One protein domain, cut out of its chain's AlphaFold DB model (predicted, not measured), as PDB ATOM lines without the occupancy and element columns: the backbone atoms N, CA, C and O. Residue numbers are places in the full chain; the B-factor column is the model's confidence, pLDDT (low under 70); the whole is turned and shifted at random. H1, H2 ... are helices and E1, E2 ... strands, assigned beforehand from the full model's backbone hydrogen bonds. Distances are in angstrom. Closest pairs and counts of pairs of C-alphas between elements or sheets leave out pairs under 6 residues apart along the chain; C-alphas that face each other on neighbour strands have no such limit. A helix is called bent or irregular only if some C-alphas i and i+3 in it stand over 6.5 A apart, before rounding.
ATOM      1  N   PRO A 138      65.277  97.021 126.090       93.75
ATOM      2  CA  PRO A 138      64.745  97.752 127.228       93.75
ATOM      3  C   PRO A 138      63.253  97.458 127.420       93.75
ATOM      4  O   PRO A 138      62.484  97.379 126.466       93.75
ATOM      5  N   VAL A 139      62.838  97.304 128.676       92.75
ATOM      6  CA  VAL A 139      61.476  96.918 129.058       92.75
ATOM      7  C   VAL A 139      60.935  97.815 130.165       92.75
ATOM      8  O   VAL A 139      61.662  98.223 131.076       92.75
ATOM      9  N   VAL A 140      59.630  98.089 130.113       92.44
ATOM     10  CA  VAL A 140      58.895  98.738 131.205       92.44
ATOM     11  C   VAL A 140      58.402  97.659 132.167       92.44
ATOM     12  O   VAL A 140      57.696  96.734 131.776       92.44
ATOM     13  N   VAL A 141      58.763  97.787 133.438       90.38
ATOM     14  CA  VAL A 141      58.383  96.882 134.527       90.38
ATOM     15  C   VAL A 141      57.558  97.624 135.572       90.38
ATOM     16  O   VAL A 141      57.678  98.836 135.743       90.38
ATOM     17  N   HIS A 142      56.716  96.899 136.302       90.38
ATOM     18  CA  HIS A 142      55.881  97.479 137.351       90.38
ATOM     19  C   HIS A 142      56.402  97.060 138.724       90.38
ATOM     20  O   HIS A 142      56.460  95.876 139.031       90.38
ATOM     21  N   ASP A 143      56.756  98.047 139.551       87.62
ATOM     22  CA  ASP A 143      57.142  97.860 140.958       87.62
ATOM     23  C   ASP A 143      56.008  97.154 141.743       87.62
ATOM     24  O   ASP A 143      54.851  97.179 141.320       87.62
ATOM     25  N   ALA A 144      56.277  96.620 142.939       84.62
ATOM     26  CA  ALA A 144      55.269  96.003 143.816       84.62
ATOM     27  C   ALA A 144      54.070  96.935 144.106       84.62
ATOM     28  O   ALA A 144      52.951  96.492 144.349       84.62
ATOM     29  N   LYS A 145      54.296  98.254 144.024       87.88
ATOM     30  CA  LYS A 145      53.274  99.312 144.138       87.88
ATOM     31  C   LYS A 145      52.564  99.647 142.814       87.88
ATOM     32  O   LYS A 145      51.950 100.704 142.719       87.88
ATOM     33  N   LYS A 146      52.701  98.813 141.777       87.25
ATOM     34  CA  LYS A 146      52.220  99.031 140.397       87.25
ATOM     35  C   LYS A 146      52.699 100.339 139.751       87.25
ATOM     36  O   LYS A 146      52.042 100.877 138.866       87.25
ATOM     37  N   ARG A 147      53.844 100.871 140.185       91.06
ATOM     38  CA  ARG A 147      54.432 102.077 139.582       91.06
ATOM     39  C   ARG A 147      55.295 101.672 138.388       91.06
ATOM     40  O   ARG A 147      56.134 100.787 138.575       91.06
ATOM     41  N   PRO A 148      55.142 102.316 137.219       92.75
ATOM     42  CA  PRO A 148      55.952 101.989 136.060       92.75
ATOM     43  C   PRO A 148      57.398 102.428 136.299       92.75
ATOM     44  O   PRO A 148      57.667 103.530 136.786       92.75
ATOM     45  N   ARG A 149      58.326 101.536 135.991       94.12
ATOM     46  CA  ARG A 149      59.777 101.721 135.988       94.12
ATOM     47  C   ARG A 149      60.327 101.058 134.734       94.12
ATOM     48  O   ARG A 149      59.589 100.366 134.043       94.12
ATOM     49  N   TRP A 150      61.608 101.224 134.446       93.50
ATOM     50  CA  TRP A 150      62.211 100.537 133.309       93.50
ATOM     51  C   TRP A 150      63.574  99.945 133.646       93.50
ATOM     52  O   TRP A 150      64.271 100.419 134.541       93.50
ATOM     53  N   THR A 151      63.927  98.882 132.934       94.62
ATOM     54  CA  THR A 151      65.216  98.184 133.014       94.62
ATOM     55  C   THR A 151      65.586  97.693 131.618       94.62
ATOM     56  O   THR A 151      64.757  97.699 130.711       94.62
ATOM     57  N   VAL A 152      66.821  97.244 131.432       94.19
ATOM     58  CA  VAL A 152      67.211  96.498 130.233       94.19
ATOM     59  C   VAL A 152      67.101  95.009 130.526       94.19
ATOM     60  O   VAL A 152      67.516  94.556 131.590       94.19
ATOM     61  N   PHE A 153      66.512  94.253 129.608       92.94
ATOM     62  CA  PHE A 153      66.481  92.803 129.657       92.94
ATOM     63  C   PHE A 153      67.503  92.240 128.672       92.94
ATOM     64  O   PHE A 153      67.467  92.564 127.489       92.94
ATOM     65  N   VAL A 154      68.410  91.395 129.159       92.12
ATOM     66  CA  VAL A 154      69.361  90.647 128.331       92.12
ATOM     67  C   VAL A 154      69.214  89.167 128.687       92.12
ATOM     68  O   VAL A 154      69.395  88.809 129.856       92.12
ATOM     69  N   PRO A 155      68.889  88.283 127.728       90.31
ATOM     70  CA  PRO A 155      68.767  86.858 128.010       90.31
ATOM     71  C   PRO A 155      70.071  86.270 128.572       90.31
ATOM     72  O   PRO A 155      71.176  86.616 128.154       90.31
ATOM     73  N   ARG A 156      69.971  85.342 129.532       87.62
ATOM     74  CA  ARG A 156      71.154  84.761 130.208       87.62
ATOM     75  C   ARG A 156      72.031  83.910 129.287       87.62
ATOM     76  O   ARG A 156      73.219  83.755 129.552       87.62
ATOM     77  N   ASN A 157      71.423  83.348 128.251       86.56
ATOM     78  CA  ASN A 157      72.040  82.564 127.188       86.56
ATOM     79  C   ASN A 157      72.409  83.410 125.960       86.56
ATOM     80  O   ASN A 157      72.817  82.838 124.951       86.56
ATOM     81  N   TYR A 158      72.261  84.738 126.026       90.19
ATOM     82  CA  TYR A 158      72.604  85.613 124.912       90.19
ATOM     83  C   TYR A 158      74.116  85.746 124.737       90.19
ATOM     84  O   TYR A 158      74.878  85.695 125.709       90.19
ATOM     85  N   GLU A 159      74.547  85.922 123.492       91.31
ATOM     86  CA  GLU A 159      75.958  86.087 123.163       91.31
ATOM     87  C   GLU A 159      76.500  87.421 123.688       91.31
ATOM     88  O   GLU A 159      75.801  88.433 123.757       91.31
ATOM     89  N   PHE A 160      77.772  87.416 124.084       92.31
ATOM     90  CA  PHE A 160      78.485  88.618 124.494       92.31
ATOM     91  C   PHE A 160      79.852  88.686 123.794       92.31
ATOM     92  O   PHE A 160      80.522  87.650 123.717       92.31
ATOM     93  N   PRO A 161      80.308  89.876 123.356       94.69
ATOM     94  CA  PRO A 161      79.578  91.155 123.351       94.69
ATOM     95  C   PRO A 161      78.408  91.168 122.349       94.69
ATOM     96  O   PRO A 161      78.389  90.347 121.428       94.69
ATOM     97  N   LEU A 162      77.453  92.095 122.528       94.25
ATOM     98  CA  LEU A 162      76.360  92.312 121.561       94.25
ATOM     99  C   LEU A 162      76.942  92.696 120.195       94.25
ATOM    100  O   LEU A 162      78.066  93.193 120.125       94.25
ATOM    101  N   SER A 163      76.208  92.455 119.116       93.00
ATOM    102  CA  SER A 163      76.639  92.868 117.779       93.00
ATOM    103  C   SER A 163      76.698  94.396 117.652       93.00
ATOM    104  O   SER A 163      76.089  95.141 118.426       93.00
ATOM    105  N   VAL A 164      77.438  94.877 116.651       92.00
ATOM    106  CA  VAL A 164      77.566  96.316 116.371       92.00
ATOM    107  C   VAL A 164      76.196  96.958 116.117       92.00
ATOM    108  O   VAL A 164      75.930  98.042 116.638       92.00
ATOM    109  N   ASP A 165      75.312  96.268 115.395       91.81
ATOM    110  CA  ASP A 165      73.960  96.744 115.081       91.81
ATOM    111  C   ASP A 165      73.058  96.794 116.323       91.81
ATOM    112  O   ASP A 165      72.273  97.723 116.506       91.81
ATOM    113  N   GLU A 166      73.204  95.837 117.238       93.69
ATOM    114  CA  GLU A 166      72.468  95.860 118.503       93.69
ATOM    115  C   GLU A 166      72.940  96.996 119.407       93.69
ATOM    116  O   GLU A 166      72.117  97.700 119.992       93.69
ATOM    117  N   TYR A 167      74.256  97.215 119.509       93.69
ATOM    118  CA  TYR A 167      74.791  98.338 120.275       93.69
ATOM    119  C   TYR A 167      74.356  99.691 119.706       93.69
ATOM    120  O   TYR A 167      74.066 100.595 120.492       93.69
ATOM    121  N   SER A 168      74.302  99.840 118.378       91.12
ATOM    122  CA  SER A 168      73.881 101.092 117.740       91.12
ATOM    123  C   SER A 168      72.393 101.387 117.973       91.12
ATOM    124  O   SER A 168      72.038 102.532 118.256       91.12
ATOM    125  N   ALA A 169      71.531 100.366 117.963       90.75
ATOM    126  CA  ALA A 169      70.100 100.525 118.225       90.75
ATOM    127  C   ALA A 169      69.766 100.747 119.715       90.75
ATOM    128  O   ALA A 169      68.800 101.443 120.045       90.75
ATOM    129  N   MET A 170      70.550 100.176 120.635       90.06
ATOM    130  CA  MET A 170      70.179 100.101 122.054       90.06
ATOM    131  C   MET A 170      70.021 101.469 122.726       90.06
ATOM    132  O   MET A 170      69.138 101.649 123.564       90.06
ATOM    133  N   ASN A 171      70.834 102.459 122.350       86.06
ATOM    134  CA  ASN A 171      70.750 103.796 122.941       86.06
ATOM    135  C   ASN A 171      69.433 104.501 122.598       86.06
ATOM    136  O   ASN A 171      68.807 105.089 123.484       86.06
ATOM    137  N   ALA A 172      68.996 104.411 121.341       86.56
ATOM    138  CA  ALA A 172      67.726 104.981 120.908       86.56
ATOM    139  C   ALA A 172      66.544 104.262 121.582       86.56
ATOM    140  O   ALA A 172      65.664 104.920 122.139       86.56
ATOM    141  N   LEU A 173      66.591 102.927 121.664       90.81
ATOM    142  CA  LEU A 173      65.599 102.125 122.389       90.81
ATOM    143  C   LEU A 173      65.518 102.503 123.880       90.81
ATOM    144  O   LEU A 173      64.430 102.683 124.425       90.81
ATOM    145  N   CYS A 174      66.662 102.671 124.553       90.75
ATOM    146  CA  CYS A 174      66.722 103.111 125.949       90.75
ATOM    147  C   CYS A 174      66.095 104.502 126.145       90.75
ATOM    148  O   CYS A 174      65.391 104.725 127.134       90.75
ATOM    149  N   ARG A 175      66.345 105.443 125.224       87.75
ATOM    150  CA  ARG A 175      65.750 106.790 125.271       87.75
ATOM    151  C   ARG A 175      64.236 106.736 125.114       87.75
ATOM    152  O   ARG A 175      63.543 107.384 125.895       87.75
ATOM    153  N   GLU A 176      63.739 105.940 124.172       89.19
ATOM    154  CA  GLU A 176      62.304 105.784 123.924       89.19
ATOM    155  C   GLU A 176      61.589 105.177 125.140       89.19
ATOM    156  O   GLU A 176      60.613 105.734 125.647       89.19
ATOM    157  N   VAL A 177      62.130 104.092 125.702       91.56
ATOM    158  CA  VAL A 177      61.548 103.438 126.886       91.56
ATOM    159  C   VAL A 177      61.608 104.340 128.123       91.56
ATOM    160  O   VAL A 177      60.644 104.402 128.898       91.56
ATOM    161  N   SER A 178      62.699 105.092 128.306       90.75
ATOM    162  CA  SER A 178      62.792 106.110 129.360       90.75
ATOM    163  C   SER A 178      61.732 107.200 129.166       90.75
ATOM    164  O   SER A 178      60.989 107.512 130.104       90.75
ATOM    165  N   ALA A 179      61.597 107.744 127.952       89.25
ATOM    166  CA  ALA A 179      60.607 108.765 127.623       89.25
ATOM    167  C   ALA A 179      59.181 108.273 127.896       89.25
ATOM    168  O   ALA A 179      58.416 108.966 128.569       89.25
ATOM    169  N   ARG A 180      58.851 107.046 127.483       90.56
ATOM    170  CA  ARG A 180      57.539 106.449 127.736       90.56
ATOM    171  C   ARG A 180      57.260 106.217 129.204       90.56
ATOM    172  O   ARG A 180      56.164 106.504 129.675       90.56
ATOM    173  N   THR A 181      58.240 105.710 129.945       92.00
ATOM    174  CA  THR A 181      58.076 105.500 131.386       92.00
ATOM    175  C   THR A 181      57.760 106.824 132.072       92.00
ATOM    176  O   THR A 181      56.888 106.885 132.934       92.00
ATOM    177  N   ARG A 182      58.411 107.913 131.658       91.06
ATOM    178  CA  ARG A 182      58.143 109.257 132.181       91.06
ATOM    179  C   ARG A 182      56.776 109.790 131.767       91.06
ATOM    180  O   ARG A 182      56.111 110.390 132.608       91.06
ATOM    181  N   ASP A 183      56.343 109.520 130.542       90.25
ATOM    182  CA  ASP A 183      55.002 109.846 130.046       90.25
ATOM    183  C   ASP A 183      53.903 109.152 130.876       90.25
ATOM    184  O   ASP A 183      52.947 109.799 131.304       90.25
ATOM    185  N   LEU A 184      54.109 107.885 131.266       90.81
ATOM    186  CA  LEU A 184      53.227 107.173 132.209       90.81
ATOM    187  C   LEU A 184      53.182 107.812 133.611       90.81
ATOM    188  O   LEU A 184      52.236 107.589 134.363       90.81
ATOM    189  N   HIS A 185      54.187 108.615 133.973       90.19
ATOM    190  CA  HIS A 185      54.212 109.439 135.191       90.19
ATOM    191  C   HIS A 185      53.771 110.891 134.948       90.19
ATOM    192  O   HIS A 185      53.942 111.730 135.835       90.19
ATOM    193  N   HIS A 186      53.256 111.213 133.758       89.94
ATOM    194  CA  HIS A 186      52.931 112.573 133.316       89.94
ATOM    195  C   HIS A 186      54.108 113.552 133.447       89.94
ATOM    196  O   HIS A 186      53.937 114.737 133.743       89.94
ATOM    197  N   LYS A 187      55.334 113.053 133.255       87.44
ATOM    198  CA  LYS A 187      56.557 113.855 133.260       87.44
ATOM    199  C   LYS A 187      57.096 114.011 131.842       87.44
ATOM    200  O   LYS A 187      57.097 113.046 131.084       87.44
ATOM    201  N   PRO A 188      57.647 115.189 131.499       84.50
ATOM    202  CA  PRO A 188      58.261 115.388 130.193       84.50
ATOM    203  C   PRO A 188      59.474 114.464 130.024       84.50
ATOM    204  O   PRO A 188      60.139 114.158 131.032       84.50
ATOM    205  N   PRO A 189      59.804 114.052 128.786       82.00
ATOM    206  CA  PRO A 189      60.992 113.255 128.507       82.00
ATOM    207  C   PRO A 189      62.254 113.967 129.002       82.00
ATOM    208  O   PRO A 189      62.308 115.197 129.121       82.00
ATOM    209  N   LEU A 190      63.277 113.185 129.338       74.44
ATOM    210  CA  LEU A 190      64.579 113.739 129.689       74.44
ATOM    211  C   LEU A 190      65.198 114.338 128.425       74.44
ATOM    212  O   LEU A 190      65.549 113.616 127.503       74.44
ATOM    213  N   SER A 191      65.325 115.665 128.380       67.88
ATOM    214  CA  SER A 191      66.090 116.310 127.312       67.88
ATOM    215  C   SER A 191      67.563 115.920 127.435       67.88
ATOM    216  O   SER A 191      68.102 115.934 128.547       67.88
ATOM    217  N   ASP A 192      68.232 115.684 126.304       62.78
ATOM    218  CA  ASP A 192      69.682 115.472 126.251       62.78
ATOM    219  C   ASP A 192      70.428 116.583 126.986       62.78
ATOM    220  O   ASP A 192      71.301 116.322 127.802       62.78
ATOM    221  N   GLN A 193      70.007 117.841 126.840       58.94
ATOM    222  CA  GLN A 193      70.606 118.942 127.595       58.94
ATOM    223  C   GLN A 193      70.477 118.757 129.110       58.94
ATOM    224  O   GLN A 193      71.377 119.140 129.843       58.94
ATOM    225  N   THR A 194      69.394 118.159 129.602       59.31
ATOM    226  CA  THR A 194      69.191 117.932 131.041       59.31
ATOM    227  C   THR A 194      70.047 116.774 131.553       59.31
ATOM    228  O   THR A 194      70.638 116.899 132.627       59.31
ATOM    229  N   LEU A 195      70.174 115.695 130.775       58.88
ATOM    230  CA  LEU A 195      71.085 114.579 131.062       58.88
ATOM    231  C   LEU A 195      72.550 115.047 131.067       58.88
ATOM    232  O   LEU A 195      73.298 114.740 131.994       58.88
ATOM    233  N   LEU A 196      72.928 115.870 130.087       57.66
ATOM    234  CA  LEU A 196      74.290 116.368 129.888       57.66
ATOM    235  C   LEU A 196      74.685 117.516 130.827       57.66
ATOM    236  O   LEU A 196      75.831 117.588 131.255       57.66
ATOM    237  N   LEU A 197      73.769 118.441 131.140       49.34
ATOM    238  CA  LEU A 197      74.080 119.619 131.965       49.34
ATOM    239  C   LEU A 197      73.918 119.356 133.457       49.34
ATOM    240  O   LEU A 197      74.650 119.947 134.241       49.34
ATOM    241  N   LYS A 198      72.962 118.519 133.874       49.72
ATOM    242  CA  LYS A 198      72.688 118.291 135.305       49.72
ATOM    243  C   LYS A 198      73.274 116.986 135.835       49.72
ATOM    244  O   LYS A 198      73.163 116.751 137.033       49.72
ATOM    245  N   GLY A 199      73.851 116.139 134.971       55.16
ATOM    246  CA  GLY A 199      74.330 114.803 135.351       55.16
ATOM    247  C   GLY A 199      73.258 113.986 136.071       55.16
ATOM    248  O   GLY A 199      73.574 113.168 136.934       55.16
ATOM    249  N   LYS A 200      71.981 114.287 135.796       62.91
ATOM    250  CA  LYS A 200      70.870 113.750 136.563       62.91
ATOM    251  C   LYS A 200      70.598 112.339 136.066       62.91
ATOM    252  O   LYS A 200      70.266 112.162 134.897       62.91
ATOM    253  N   SER A 201      70.737 111.370 136.960       76.75
ATOM    254  CA  SER A 201      70.329 110.000 136.694       76.75
ATOM    255  C   SER A 201      68.833 109.931 136.393       76.75
ATOM    256  O   SER A 201      68.049 110.717 136.932       76.75
ATOM    257  N   ASP A 202      68.419 108.987 135.554       85.69
ATOM    258  CA  ASP A 202      67.003 108.682 135.401       85.69
ATOM    259  C   ASP A 202      66.484 108.029 136.688       85.69
ATOM    260  O   ASP A 202      66.909 106.933 137.049       85.69
ATOM    261  N   ASP A 203      65.570 108.726 137.366       89.00
ATOM    262  CA  ASP A 203      64.958 108.315 138.632       89.00
ATOM    263  C   ASP A 203      64.074 107.053 138.478       89.00
ATOM    264  O   ASP A 203      63.709 106.427 139.475       89.00
ATOM    265  N   TYR A 204      63.693 106.690 137.246       92.25
ATOM    266  CA  TYR A 204      62.806 105.556 136.950       92.25
ATOM    267  C   TYR A 204      63.523 104.298 136.469       92.25
ATOM    268  O   TYR A 204      62.876 103.256 136.323       92.25
ATOM    269  N   PHE A 205      64.829 104.386 136.233       93.56
ATOM    270  CA  PHE A 205      65.639 103.237 135.864       93.56
ATOM    271  C   PHE A 205      65.903 102.350 137.085       93.56
ATOM    272  O   PHE A 205      66.250 102.848 138.158       93.56
ATOM    273  N   VAL A 206      65.780 101.040 136.902       94.06
ATOM    274  CA  VAL A 206      66.170 100.011 137.872       94.06
ATOM    275  C   VAL A 206      67.261  99.166 137.233       94.06
ATOM    276  O   VAL A 206      67.109  98.721 136.098       94.06
ATOM    277  N   ASP A 207      68.368  98.954 137.944       94.38
ATOM    278  CA  ASP A 207      69.452  98.105 137.445       94.38
ATOM    279  C   ASP A 207      69.002  96.636 137.384       94.38
ATOM    280  O   ASP A 207      68.228  96.191 138.232       94.38
ATOM    281  N   VAL A 208      69.517  95.862 136.422       93.81
ATOM    282  CA  VAL A 208      69.153  94.442 136.238       93.81
ATOM    283  C   VAL A 208      69.317  93.662 137.536       93.81
ATOM    284  O   VAL A 208      68.451  92.868 137.886       93.81
ATOM    285  N   HIS A 209      70.399  93.907 138.279       91.88
ATOM    286  CA  HIS A 209      70.647  93.205 139.531       91.88
ATOM    287  C   HIS A 209      69.554  93.474 140.577       91.88
ATOM    288  O   HIS A 209      69.086  92.554 141.244       91.88
ATOM    289  N   GLU A 210      69.127  94.730 140.709       92.25
ATOM    290  CA  GLU A 210      68.054  95.132 141.623       92.25
ATOM    291  C   GLU A 210      66.696  94.604 141.140       92.25
ATOM    292  O   GLU A 210      65.890  94.119 141.937       92.25
ATOM    293  N   ALA A 211      66.455  94.629 139.829       92.12
ATOM    294  CA  ALA A 211      65.239  94.116 139.217       92.12
ATOM    295  C   ALA A 211      65.095  92.592 139.391       92.12
ATOM    296  O   ALA A 211      63.994  92.098 139.627       92.12
ATOM    297  N   GLU A 212      66.195  91.838 139.339       90.25
ATOM    298  CA  GLU A 212      66.210  90.403 139.649       90.25
ATOM    299  C   GLU A 212      65.954  90.143 141.141       90.25
ATOM    300  O   GLU A 212      65.134  89.293 141.487       90.25
ATOM    301  N   GLN A 213      66.599  90.899 142.039       89.81
ATOM    302  CA  GLN A 213      66.416  90.746 143.490       89.81
ATOM    303  C   GLN A 213      64.989  91.056 143.954       89.81
ATOM    304  O   GLN A 213      64.479  90.415 144.870       89.81
ATOM    305  N   THR A 214      64.344  92.033 143.322       89.94
ATOM    306  CA  THR A 214      62.969  92.453 143.633       89.94
ATOM    307  C   THR A 214      61.904  91.626 142.907       89.94
ATOM    308  O   THR A 214      60.711  91.861 143.099       89.94
ATOM    309  N   GLY A 215      62.308  90.648 142.088       86.44
ATOM    310  CA  GLY A 215      61.404  89.776 141.337       86.44
ATOM    311  C   GLY A 215      60.759  90.423 140.105       86.44
ATOM    312  O   GLY A 215      59.917  89.788 139.469       86.44
TER     313      GLY A 215
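AT A GLANCE: This is residues 138 to 215 of the 607 residues of an uncharacterized protein of Ustilaginoidea virens (UniProt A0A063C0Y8). A two-stranded hairpin, E1 and E2, lies between the long kinked helix H1 and the short helix H3, which packs on E2; H2 sits away from the other elements. The printed part has 78 residues, in order E1, E2, H1, H2, H3: mixed helices and strands, antiparallel sheet. It is only just compact, close to loose, with radius of gyration of the C-alphas 13.6 A and spans 36 by 31 by 19 A.

IN THESE COORDINATES: E1, residues 138 to 142, begins at C-alpha (64.745, 97.752, 127.228). E2 is residues 148 to 153, 15.4 A. H1, residues 164 to 184, spans 31.0 A, with a kink of 27 degrees near residue 172; it is only just irregular, C-alphas 168 and 171 being 6.6 A apart. H2 is residues 192 to 198. H3, residues 208 to 213, ends at C-alpha (66.416, 90.746, 143.490).

HOW THE PARTS SIT: In the hairpin, N 139 and O 151 are 2.8 A apart, within hydrogen-bond range. The closest C-alphas of E1 and H1, Pro 138 and Cys 174, are 5.9 A apart; those of E2 and H3, Thr 151 and Val 208, 6.3 A. H1 and H3 are apart. Every O i to N i+4 pair is within range in H2 and H3, 15 of 17 in H1.

THE WHOLE: The printed part has no cut and no long link. Residues 155 to 161 stand free. Residues 191 to 200 have pLDDT under 70.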